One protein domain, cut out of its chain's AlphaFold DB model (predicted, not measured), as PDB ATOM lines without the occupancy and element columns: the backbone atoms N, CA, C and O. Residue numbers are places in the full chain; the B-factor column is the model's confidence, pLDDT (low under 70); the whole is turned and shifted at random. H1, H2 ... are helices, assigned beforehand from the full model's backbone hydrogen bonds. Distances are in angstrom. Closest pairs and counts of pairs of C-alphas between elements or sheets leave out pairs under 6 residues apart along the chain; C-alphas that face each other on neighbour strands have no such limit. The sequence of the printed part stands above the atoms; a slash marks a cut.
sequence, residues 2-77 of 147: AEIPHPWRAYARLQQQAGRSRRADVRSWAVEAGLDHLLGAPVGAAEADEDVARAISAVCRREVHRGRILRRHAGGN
ATOM      1  N   ALA A   2      13.537  87.378 313.813       59.69
ATOM      2  CA  ALA A   2      13.632  86.047 313.219       59.69
ATOM      3  C   ALA A   2      15.101  85.716 312.924       59.69
ATOM      4  O   ALA A   2      15.818  86.531 312.342       59.69
ATOM      5  N   GLU A   3      15.554  84.553 313.380       71.56
ATOM      6  CA  GLU A   3      16.906  84.079 313.121       71.56
ATOM      7  C   GLU A   3      17.004  83.722 311.636       71.56
ATOM      8  O   GLU A   3      16.243  82.893 311.140       71.56
ATOM      9  N   ILE A   4      17.873  84.417 310.899       72.00
ATOM     10  CA  ILE A   4      18.067  84.156 309.472       72.00
ATOM     11  C   ILE A   4      18.742  82.784 309.346       72.00
ATOM     12  O   ILE A   4      19.865  82.636 309.845       72.00
ATOM     13  N   PRO A   5      18.113  81.798 308.681       74.38
ATOM     14  CA  PRO A   5      18.697  80.474 308.532       74.38
ATOM     15  C   PRO A   5      20.006  80.522 307.738       74.38
ATOM     16  O   PRO A   5      20.202  81.368 306.859       74.38
ATOM     17  N   HIS A   6      20.898  79.574 308.009       66.56
ATOM     18  CA  HIS A   6      21.970  79.248 307.072       66.56
ATOM     19  C   HIS A   6      21.345  78.786 305.738       66.56
ATOM     20  O   HIS A   6      20.338  78.075 305.793       66.56
ATOM     21  N   PRO A   7      21.864  79.162 304.551       77.38
ATOM     22  CA  PRO A   7      23.072  79.952 304.241       77.38
ATOM     23  C   PRO A   7      22.859  81.473 304.145       77.38
ATOM     24  O   PRO A   7      23.814  82.238 303.989       77.38
ATOM     25  N   TRP A   8      21.622  81.952 304.277       82.94
ATOM     26  CA  TRP A   8      21.260  83.354 304.033       82.94
ATOM     27  C   TRP A   8      21.964  84.346 304.958       82.94
ATOM     28  O   TRP A   8      22.242  85.480 304.566       82.94
ATOM     29  N   ARG A   9      22.327  83.919 306.172       82.75
ATOM     30  CA  ARG A   9      23.152  84.724 307.079       82.75
ATOM     31  C   ARG A   9      24.569  84.948 306.534       82.75
ATOM     32  O   ARG A   9      25.079  86.066 306.614       82.75
ATOM     33  N   ALA A  10      25.198  83.911 305.977       83.00
ATOM     34  CA  ALA A  10      26.515  84.012 305.350       83.00
ATOM     35  C   ALA A  10      26.445  84.859 304.070       83.00
ATOM     36  O   ALA A  10      27.281  85.744 303.877       83.00
ATOM     37  N   TYR A  11      25.389  84.665 303.276       87.62
ATOM     38  CA  TYR A  11      25.105  85.462 302.086       87.62
ATOM     39  C   TYR A  11      24.969  86.956 302.414       87.62
ATOM     40  O   TYR A  11      25.677  87.782 301.842       87.62
ATOM     41  N   ALA A  12      24.141  87.321 303.400       88.38
ATOM     42  CA  ALA A  12      23.951  88.714 303.811       88.38
ATOM     43  C   ALA A  12      25.257  89.367 304.306       88.38
ATOM     44  O   ALA A  12      25.541  90.524 303.989       88.38
ATOM     45  N   ARG A  13      26.088  88.618 305.048       89.19
ATOM     46  CA  ARG A  13      27.418  89.072 305.491       89.19
ATOM     47  C   ARG A  13      28.334  89.368 304.299       89.19
ATOM     48  O   ARG A  13      28.974  90.421 304.277       89.19
ATOM     49  N   LEU A  14      28.397  88.464 303.320       89.56
ATOM     50  CA  LEU A  14      29.224  88.637 302.125       89.56
ATOM     51  C   LEU A  14      28.703  89.761 301.222       89.56
ATOM     52  O   LEU A  14      29.506  90.572 300.771       89.56
ATOM     53  N   GLN A  15      27.386  89.905 301.054       92.00
ATOM     54  CA  GLN A  15      26.800  91.039 300.333       92.00
ATOM     55  C   GLN A  15      27.143  92.376 300.989       92.00
ATOM     56  O   GLN A  15      27.512  93.330 300.305       92.00
ATOM     57  N   GLN A  16      27.081  92.463 302.320       92.31
ATOM     58  CA  GLN A  16      27.474  93.683 303.021       92.31
ATOM     59  C   GLN A  16      28.969  93.987 302.826       92.31
ATOM     60  O   GLN A  16      29.360  95.151 302.722       92.31
ATOM     61  N   GLN A  17      29.815  92.955 302.774       89.06
ATOM     62  CA  GLN A  17      31.233  93.115 302.469       89.06
ATOM     63  C   GLN A  17      31.459  93.574 301.021       89.06
ATOM     64  O   GLN A  17      32.268  94.480 300.809       89.06
ATOM     65  N   ALA A  18      30.730  93.011 300.056       89.50
ATOM     66  CA  ALA A  18      30.776  93.407 298.650       89.50
ATOM     67  C   ALA A  18      30.335  94.868 298.469       89.50
ATOM     68  O   ALA A  18      31.072  95.664 297.894       89.50
ATOM     69  N   GLY A  19      29.211  95.268 299.077       89.62
ATOM     70  CA  GLY A  19      28.679  96.635 299.007       89.62
ATOM     71  C   GLY A  19      29.563  97.706 299.661       89.62
ATOM     72  O   GLY A  19      29.407  98.895 299.388       89.62
ATOM     73  N   ARG A  20      30.520  97.312 300.513       89.88
ATOM     74  CA  ARG A  20      31.545  98.218 301.062       89.88
ATOM     75  C   ARG A  20      32.763  98.362 300.152       89.88
ATOM     76  O   ARG A  20      33.553  99.288 300.359       89.88
ATOM     77  N   SER A  21      32.947  97.470 299.179       88.00
ATOM     78  CA  SER A  21      34.064  97.574 298.248       88.00
ATOM     79  C   SER A  21      33.819  98.705 297.255       88.00
ATOM     80  O   SER A  21      32.777  98.784 296.616       88.00
ATOM     81  N   ARG A  22      34.803  99.596 297.111       89.75
ATOM     82  CA  ARG A  22      34.771 100.704 296.136       89.75
ATOM     83  C   ARG A  22      35.646 100.448 294.913       89.75
ATOM     84  O   ARG A  22      35.790 101.324 294.065       89.75
ATOM     85  N   ARG A  23      36.316  99.296 294.869       88.69
ATOM     86  CA  ARG A  23      37.276  98.933 293.827       88.69
ATOM     87  C   ARG A  23      37.083  97.474 293.444       88.69
ATOM     88  O   ARG A  23      36.763  96.653 294.300       88.69
ATOM     89  N   ALA A  24      37.312  97.191 292.167       85.44
ATOM     90  CA  ALA A  24      37.467  95.837 291.664       85.44
ATOM     91  C   ALA A  24      38.915  95.393 291.920       85.44
ATOM     92  O   ALA A  24      39.830  95.786 291.197       85.44
ATOM     93  N   ASP A  25      39.127  94.648 292.998       87.19
ATOM     94  CA  ASP A  25      40.407  94.068 293.382       87.19
ATOM     95  C   ASP A  25      40.265  92.572 293.709       87.19
ATOM     96  O   ASP A  25      39.184  91.983 293.650       87.19
ATOM     97  N   VAL A  26      41.383  91.934 294.067       87.56
ATOM     98  CA  VAL A  26      41.406  90.504 294.412       87.56
ATOM     99  C   VAL A  26      40.417  90.181 295.535       87.56
ATOM    100  O   VAL A  26      39.800  89.118 295.524       87.56
ATOM    101  N   ARG A  27      40.239  91.093 296.497       87.94
ATOM    102  CA  ARG A  27      39.332  90.882 297.622       87.94
ATOM    103  C   ARG A  27      37.880  90.966 297.172       87.94
ATOM    104  O   ARG A  27      37.096  90.134 297.613       87.94
ATOM    105  N   SER A  28      37.518  91.925 296.318       89.62
ATOM    106  CA  SER A  28      36.152  91.995 295.789       89.62
ATOM    107  C   SER A  28      35.813  90.754 294.969       89.62
ATOM    108  O   SER A  28      34.769  90.160 295.198       89.62
ATOM    109  N   TRP A  29      36.716  90.287 294.101       88.38
ATOM    110  CA  TRP A  29      36.478  89.074 293.308       88.38
ATOM    111  C   TRP A  29      36.377  87.814 294.165       88.38
ATOM    112  O   TRP A  29      35.557  86.946 293.892       88.38
ATOM    113  N   ALA A  30      37.178  87.713 295.226       89.94
ATOM    114  CA  ALA A  30      37.090  86.586 296.142       89.94
ATOM    115  C   ALA A  30      35.767  86.575 296.920       89.94
ATOM    116  O   ALA A  30      35.216  85.506 297.148       89.94
ATOM    117  N   VAL A  31      35.244  87.746 297.306       90.31
ATOM    118  CA  VAL A  31      33.926  87.863 297.953       90.31
ATOM    119  C   VAL A  31      32.806  87.455 297.000       90.31
ATOM    120  O   VAL A  31      31.948  86.680 297.411       90.31
ATOM    121  N   GLU A  32      32.844  87.917 295.746       91.06
ATOM    122  CA  GLU A  32      31.887  87.502 294.710       91.06
ATOM    123  C   GLU A  32      31.920  85.985 294.500       91.06
ATOM    124  O   GLU A  32      30.884  85.338 294.537       91.06
ATOM    125  N   ALA A  33      33.104  85.372 294.440       89.19
ATOM    126  CA  ALA A  33      33.217  83.918 294.325       89.19
ATOM    127  C   ALA A  33      32.611  83.156 295.517       89.19
ATOM    128  O   ALA A  33      32.088  82.055 295.354       89.19
ATOM    129  N   GLY A  34      32.677  83.729 296.723       88.62
ATOM    130  CA  GLY A  34      31.981  83.187 297.890       88.62
ATOM    131  C   GLY A  34      30.458  83.296 297.767       88.62
ATOM    132  O   GLY A  34      29.754  82.377 298.173       88.62
ATOM    133  N   LEU A  35      29.950  84.393 297.195       90.31
ATOM    134  CA  LEU A  35      28.523  84.572 296.910       90.31
ATOM    135  C   LEU A  35      28.040  83.602 295.824       90.31
ATOM    136  O   LEU A  35      27.018  82.952 296.020       90.31
ATOM    137  N   ASP A  36      28.791  83.457 294.732       89.69
ATOM    138  CA  ASP A  36      28.491  82.517 293.647       89.69
ATOM    139  C   ASP A  36      28.453  81.073 294.153       89.69
ATOM    140  O   ASP A  36      27.580  80.303 293.758       89.69
ATOM    141  N   HIS A  37      29.363  80.709 295.065       87.38
ATOM    142  CA  HIS A  37      29.366  79.386 295.686       87.38
ATOM    143  C   HIS A  37      28.067  79.121 296.458       87.38
ATOM    144  O   HIS A  37      27.406  78.121 296.190       87.38
ATOM    145  N   LEU A  38      27.662  80.064 297.320       87.56
ATOM    146  CA  LEU A  38      26.416  79.979 298.093       87.56
ATOM    147  C   LEU A  38      25.163  79.911 297.204       87.56
ATOM    148  O   LEU A  38      24.183  79.260 297.550       87.56
ATOM    149  N   LEU A  39      25.162  80.617 296.068       86.81
ATOM    150  CA  LEU A  39      24.033  80.620 295.129       86.81
ATOM    151  C   LEU A  39      23.990  79.371 294.243       86.81
ATOM    152  O   LEU A  39      22.913  78.973 293.802       86.81
ATOM    153  N   GLY A  40      25.147  78.773 293.959       83.56
ATOM    154  CA  GLY A  40      25.268  77.569 293.141       83.56
ATOM    155  C   GLY A  40      24.945  76.276 293.888       83.56
ATOM    156  O   GLY A  40      24.789  75.231 293.251       83.56
ATOM    157  N   ALA A  41      24.850  76.316 295.217       80.12
ATOM    158  CA  ALA A  41      24.568  75.132 296.005       80.12
ATOM    159  C   ALA A  41      23.093  74.711 295.973       80.12
ATOM    160  O   ALA A  41      22.184  75.546 295.938       80.12
ATOM    161  N   PRO A  42      22.826  73.393 296.006       76.50
ATOM    162  CA  PRO A  42      21.466  72.886 296.018       76.50
ATOM    163  C   PRO A  42      20.733  73.288 297.302       76.50
ATOM    164  O   PRO A  42      21.271  73.233 298.410       76.50
ATOM    165  N   VAL A  43      19.461  73.656 297.146       68.38
ATOM    166  CA  VAL A  43      18.591  74.084 298.248       68.38
ATOM    167  C   VAL A  43      18.508  72.984 299.311       68.38
ATOM    168  O   VAL A  43      18.123  71.855 299.016       68.38
ATOM    169  N   GLY A  44      18.851  73.322 300.557       63.66
ATOM    170  CA  GLY A  44      18.828  72.389 301.688       63.66
ATOM    171  C   GLY A  44      20.145  71.653 301.947       63.66
ATOM    172  O   GLY A  44      20.226  70.907 302.921       63.66
ATOM    173  N   ALA A  45      21.188  71.882 301.142       65.81
ATOM    174  CA  ALA A  45      22.536  71.490 301.526       65.81
ATOM    175  C   ALA A  45      22.972  72.294 302.759       65.81
ATOM    176  O   ALA A  45      22.915  73.526 302.776       65.81
ATOM    177  N   ALA A  46      23.413  71.594 303.804       62.84
ATOM    178  CA  ALA A  46      24.140  72.215 304.900       62.84
ATOM    179  C   ALA A  46      25.540  72.570 304.387       62.84
ATOM    180  O   ALA A  46      26.487  71.811 304.574       62.84
ATOM    181  N   GLU A  47      25.662  73.679 303.661       65.62
ATOM    182  CA  GLU A  47      26.975  74.176 303.262       65.62
ATOM    183  C   GLU A  47      27.761  74.567 304.513       65.62
ATOM    184  O   GLU A  47      27.249  75.273 305.383       65.62
ATOM    185  N   ALA A  48      29.005  74.110 304.624       69.06
ATOM    186  CA  ALA A  48      29.863  74.547 305.709       69.06
ATOM    187  C   ALA A  48      30.420  75.940 305.383       69.06
ATOM    188  O   ALA A  48      30.888  76.182 304.270       69.06
ATOM    189  N   ASP A  49      30.479  76.838 306.375       76.38
ATOM    190  CA  ASP A  49      31.240  78.100 306.288       76.38
ATOM    191  C   ASP A  49      32.681  77.857 305.759       76.38
ATOM    192  O   ASP A  49      33.281  78.721 305.113       76.38
ATOM    193  N   GLU A  50      33.230  76.660 305.995       80.56
ATOM    194  CA  GLU A  50      34.524  76.206 305.479       80.56
ATOM    195  C   GLU A  50      34.582  76.071 303.952       80.56
ATOM    196  O   GLU A  50      35.614  76.387 303.357       80.56
ATOM    197  N   ASP A  51      33.505  75.631 303.301       81.69
ATOM    198  CA  ASP A  51      33.462  75.446 301.847       81.69
ATOM    199  C   ASP A  51      33.419  76.801 301.133       81.69
ATOM    200  O   ASP A  51      34.201  77.054 300.211       81.69
ATOM    201  N   VAL A  52      32.635  77.738 301.672       84.06
ATOM    202  CA  VAL A  52      32.624  79.145 301.249       84.06
ATOM    203  C   VAL A  52      34.007  79.773 301.434       84.06
ATOM    204  O   VAL A  52      34.548  80.395 300.517       84.06
ATOM    205  N   ALA A  53      34.640  79.576 302.596       85.50
ATOM    206  CA  ALA A  53      35.992  80.074 302.851       85.50
ATOM    207  C   ALA A  53      37.031  79.458 301.897       85.50
ATOM    208  O   ALA A  53      37.991  80.134 301.495       85.50
ATOM    209  N   ARG A  54      36.839  78.194 301.498       86.88
ATOM    210  CA  ARG A  54      37.676  77.504 300.511       86.88
ATOM    211  C   ARG A  54      37.512  78.115 299.123       86.88
ATOM    212  O   ARG A  54      38.533  78.374 298.485       86.88
ATOM    213  N   ALA A  55      36.285  78.411 298.691       85.69
ATOM    214  CA  ALA A  55      36.004  79.083 297.420       85.69
ATOM    215  C   ALA A  55      36.662  80.474 297.353       85.69
ATOM    216  O   ALA A  55      37.437  80.757 296.432       85.69
ATOM    217  N   ILE A  56      36.471  81.293 298.395       88.00
ATOM    218  CA  ILE A  56      37.111  82.614 298.540       88.00
ATOM    219  C   ILE A  56      38.643  82.476 298.467       88.00
ATOM    220  O   ILE A  56      39.321  83.176 297.710       88.00
ATOM    221  N   SER A  57      39.212  81.543 299.239       86.50
ATOM    222  CA  SER A  57      40.659  81.311 299.286       86.50
ATOM    223  C   SER A  57      41.227  80.854 297.944       86.50
ATOM    224  O   SER A  57      42.332  81.262 297.578       86.50
ATOM    225  N   ALA A  58      40.501  80.009 297.213       86.06
ATOM    226  CA  ALA A  58      40.921  79.515 295.910       86.06
ATOM    227  C   ALA A  58      41.054  80.664 294.900       86.06
ATOM    228  O   ALA A  58      42.089  80.766 294.238       86.06
ATOM    229  N   VAL A  59      40.072  81.569 294.844       87.38
ATOM    230  CA  VAL A  59      40.118  82.747 293.962       87.38
ATOM    231  C   VAL A  59      41.222  83.715 294.377       87.38
ATOM    232  O   VAL A  59      42.021  84.117 293.532       87.38
ATOM    233  N   CYS A  60      41.371  84.000 295.675       87.31
ATOM    234  CA  CYS A  60      42.489  84.802 296.181       87.31
ATOM    235  C   CYS A  60      43.849  84.253 295.726       87.31
ATOM    236  O   CYS A  60      44.675  84.987 295.180       87.31
ATOM    237  N   ARG A  61      44.098  82.951 295.931       85.94
ATOM    238  CA  ARG A  61      45.367  82.315 295.539       85.94
ATOM    239  C   ARG A  61      45.578  82.381 294.031       85.94
ATOM    240  O   ARG A  61      46.688  82.690 293.600       85.94
ATOM    241  N   ARG A  62      44.531  82.109 293.251       85.06
ATOM    242  CA  ARG A  62      44.553  82.144 291.785       85.06
ATOM    243  C   ARG A  62      44.922  83.530 291.269       85.06
ATOM    244  O   ARG A  62      45.874  83.652 290.509       85.06
ATOM    245  N   GLU A  63      44.258  84.573 291.747       85.94
ATOM    246  CA  GLU A  63      44.482  85.945 291.285       85.94
ATOM    247  C   GLU A  63      45.826  86.517 291.760       85.94
ATOM    248  O   GLU A  63      46.541  87.170 290.996       85.94
ATOM    249  N   VAL A  64      46.266  86.190 292.981       85.00
ATOM    250  CA  VAL A  64      47.629  86.523 293.437       85.00
ATOM    251  C   VAL A  64      48.681  85.824 292.576       85.00
ATOM    252  O   VAL A  64      49.676  86.440 292.181       85.00
ATOM    253  N   HIS A  65      48.475  84.541 292.270       83.50
ATOM    254  CA  HIS A  65      49.370  83.771 291.414       83.50
ATOM    255  C   HIS A  65      49.428  84.346 289.996       83.50
ATOM    256  O   HIS A  65      50.521  84.579 289.476       83.50
ATOM    257  N   ARG A  66      48.266  84.654 289.417       82.69
ATOM    258  CA  ARG A  66      48.097  85.298 288.115       82.69
ATOM    259  C   ARG A  66      48.824  86.639 288.061       82.69
ATOM    260  O   ARG A  66      49.690  86.837 287.212       82.69
ATOM    261  N   GLY A  67      48.587  87.514 289.037       82.06
ATOM    262  CA  GLY A  67      49.291  88.791 289.162       82.06
ATOM    263  C   GLY A  67      50.807  88.630 289.328       82.06
ATOM    264  O   GLY A  67      51.580  89.432 288.807       82.06
ATOM    265  N   ARG A  68      51.272  87.578 290.016       83.38
ATOM    266  CA  ARG A  68      52.705  87.261 290.133       83.38
ATOM    267  C   ARG A  68      53.313  86.836 288.795       83.38
ATOM    268  O   ARG A  68      54.400  87.311 288.474       83.38
ATOM    269  N   ILE A  69      52.642  85.973 288.032       80.38
ATOM    270  CA  ILE A  69      53.088  85.569 286.689       80.38
ATOM    271  C   ILE A  69      53.158  86.793 285.778       80.38
ATOM    272  O   ILE A  69      54.204  87.050 285.184       80.38
ATOM    273  N   LEU A  70      52.085  87.587 285.732       78.38
ATOM    274  CA  LEU A  70      52.028  88.794 284.914       78.38
ATOM    275  C   LEU A  70      53.161  89.756 285.264       78.38
ATOM    276  O   LEU A  70      53.873  90.191 284.371       78.38
ATOM    277  N   ARG A  71      53.418  90.025 286.551       80.19
ATOM    278  CA  ARG A  71      54.545  90.878 286.967       80.19
ATOM    279  C   ARG A  71      55.906  90.323 286.558       80.19
ATOM    280  O   ARG A  71      56.761  91.100 286.147       80.19
ATOM    281  N   ARG A  72      56.112  89.005 286.647       79.88
ATOM    282  CA  ARG A  72      57.369  88.363 286.233       79.88
ATOM    283  C   ARG A  72      57.664  88.596 284.751       79.88
ATOM    284  O   ARG A  72      58.821  88.781 284.397       79.88
ATOM    285  N   HIS A  73      56.636  88.574 283.906       71.62
ATOM    286  CA  HIS A  73      56.798  88.698 282.456       71.62
ATOM    287  C   HIS A  73      56.666  90.144 281.949       71.62
ATOM    288  O   HIS A  73      57.403  90.538 281.055       71.62
ATOM    289  N   ALA A  74      55.797  90.958 282.549       67.88
ATOM    290  CA  ALA A  74      55.609  92.363 282.190       67.88
ATOM    291  C   ALA A  74      56.692  93.282 282.782       67.88
ATOM    292  O   ALA A  74      57.031  94.297 282.181       67.88
ATOM    293  N   GLY A  75      57.272  92.930 283.936       59.88
ATOM    294  CA  GLY A  75      58.257  93.758 284.643       59.88
ATOM    295  C   GLY A  75      59.601  93.933 283.927       59.88
ATOM    296  O   GLY A  75      60.337  94.854 284.264       59.88
ATOM    297  N   GLY A  76      59.915  93.094 282.933       58.28
ATOM    298  CA  GLY A  76      61.113  93.252 282.096       58.28
ATOM    299  C   GLY A  76      60.942  94.265 280.960       58.28
ATOM    300  O   GLY A  76      61.919  94.839 280.488       58.28
ATOM    301  N   ASN A  77      59.701  94.537 280.560       55.56
ATOM    302  CA  ASN A  77      59.372  95.387 279.426       55.56
ATOM    303  C   ASN A  77      58.889  96.746 279.923       55.56
ATOM    304  O   ASN A  77      57.704  97.076 279.891       55.56
TER     305      ASN A  77
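What this domain is: This is residues 2 to 77 of the 147 residues of an uncharacterized protein of Azospirillum brasilense (UniProt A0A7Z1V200). One long helix, H3, makes the length of the domain, and two shorter helices form a row over its first part, with H2 in the middle, packed between H3 and H1. The chain folds back and forth through H1, H2 and H3 as two successive helical hairpins, and residues 68 to 77, of which 68 to 74 belong to H3, stick out from this body as an arm. The printed part has 76 residues, with three named helices in the order H1, H2, H3, no named strand, and the class all helix. The whole is loose, with a radius of gyration of the C-alphas of 15.3 A and spans of 57 by 25 by 15 A.

Where its parts are: H3 runs from residue 49 to 74, 37.1 A from first to last C-alpha, and ends with C-alpha 74 at (55.609, 92.363, 282.190). H2 covers residues 26 to 40 over 20.7 A. H1 covers residues 8 to 20 over 18.3 A, beginning with C-alpha 8 at (21.260, 83.354, 304.033).

How they stand to each other: H3 touches H2 with residues 52 to 64 alone; their closest C-alphas, those of Ile 56 and Ala 30, are 4.6 A apart. This hairpin has a steep tilt of 40 degrees, opposite ways. H2 touches H1, closest at the C-alphas of Ser 28 and Ala 18, 6.3 A apart; this hairpin has a shallow tilt of 28 degrees, opposite ways. H1 and H3 are close but not clearly touching: their closest C-alphas, those of Ala 10 and Asp 49, are 7.6 A apart. In H1, H2 and H3 every O i to N i+4 pair is within hydrogen-bond range.

The domain as a whole: The C-alphas of Ala 2 and Asn 77, the two farthest apart, are 57.6 A apart. Without residues 68 to 77 the body spans 41 by 22 by 15 A. The printed part has no cut; the link from H1 to H2 is tight and that from H2 to H3 is short. The mean pLDDT of the printed part is 81.7, with values under 70 at residues 2, 6, 43 to 48 and 74 to 77.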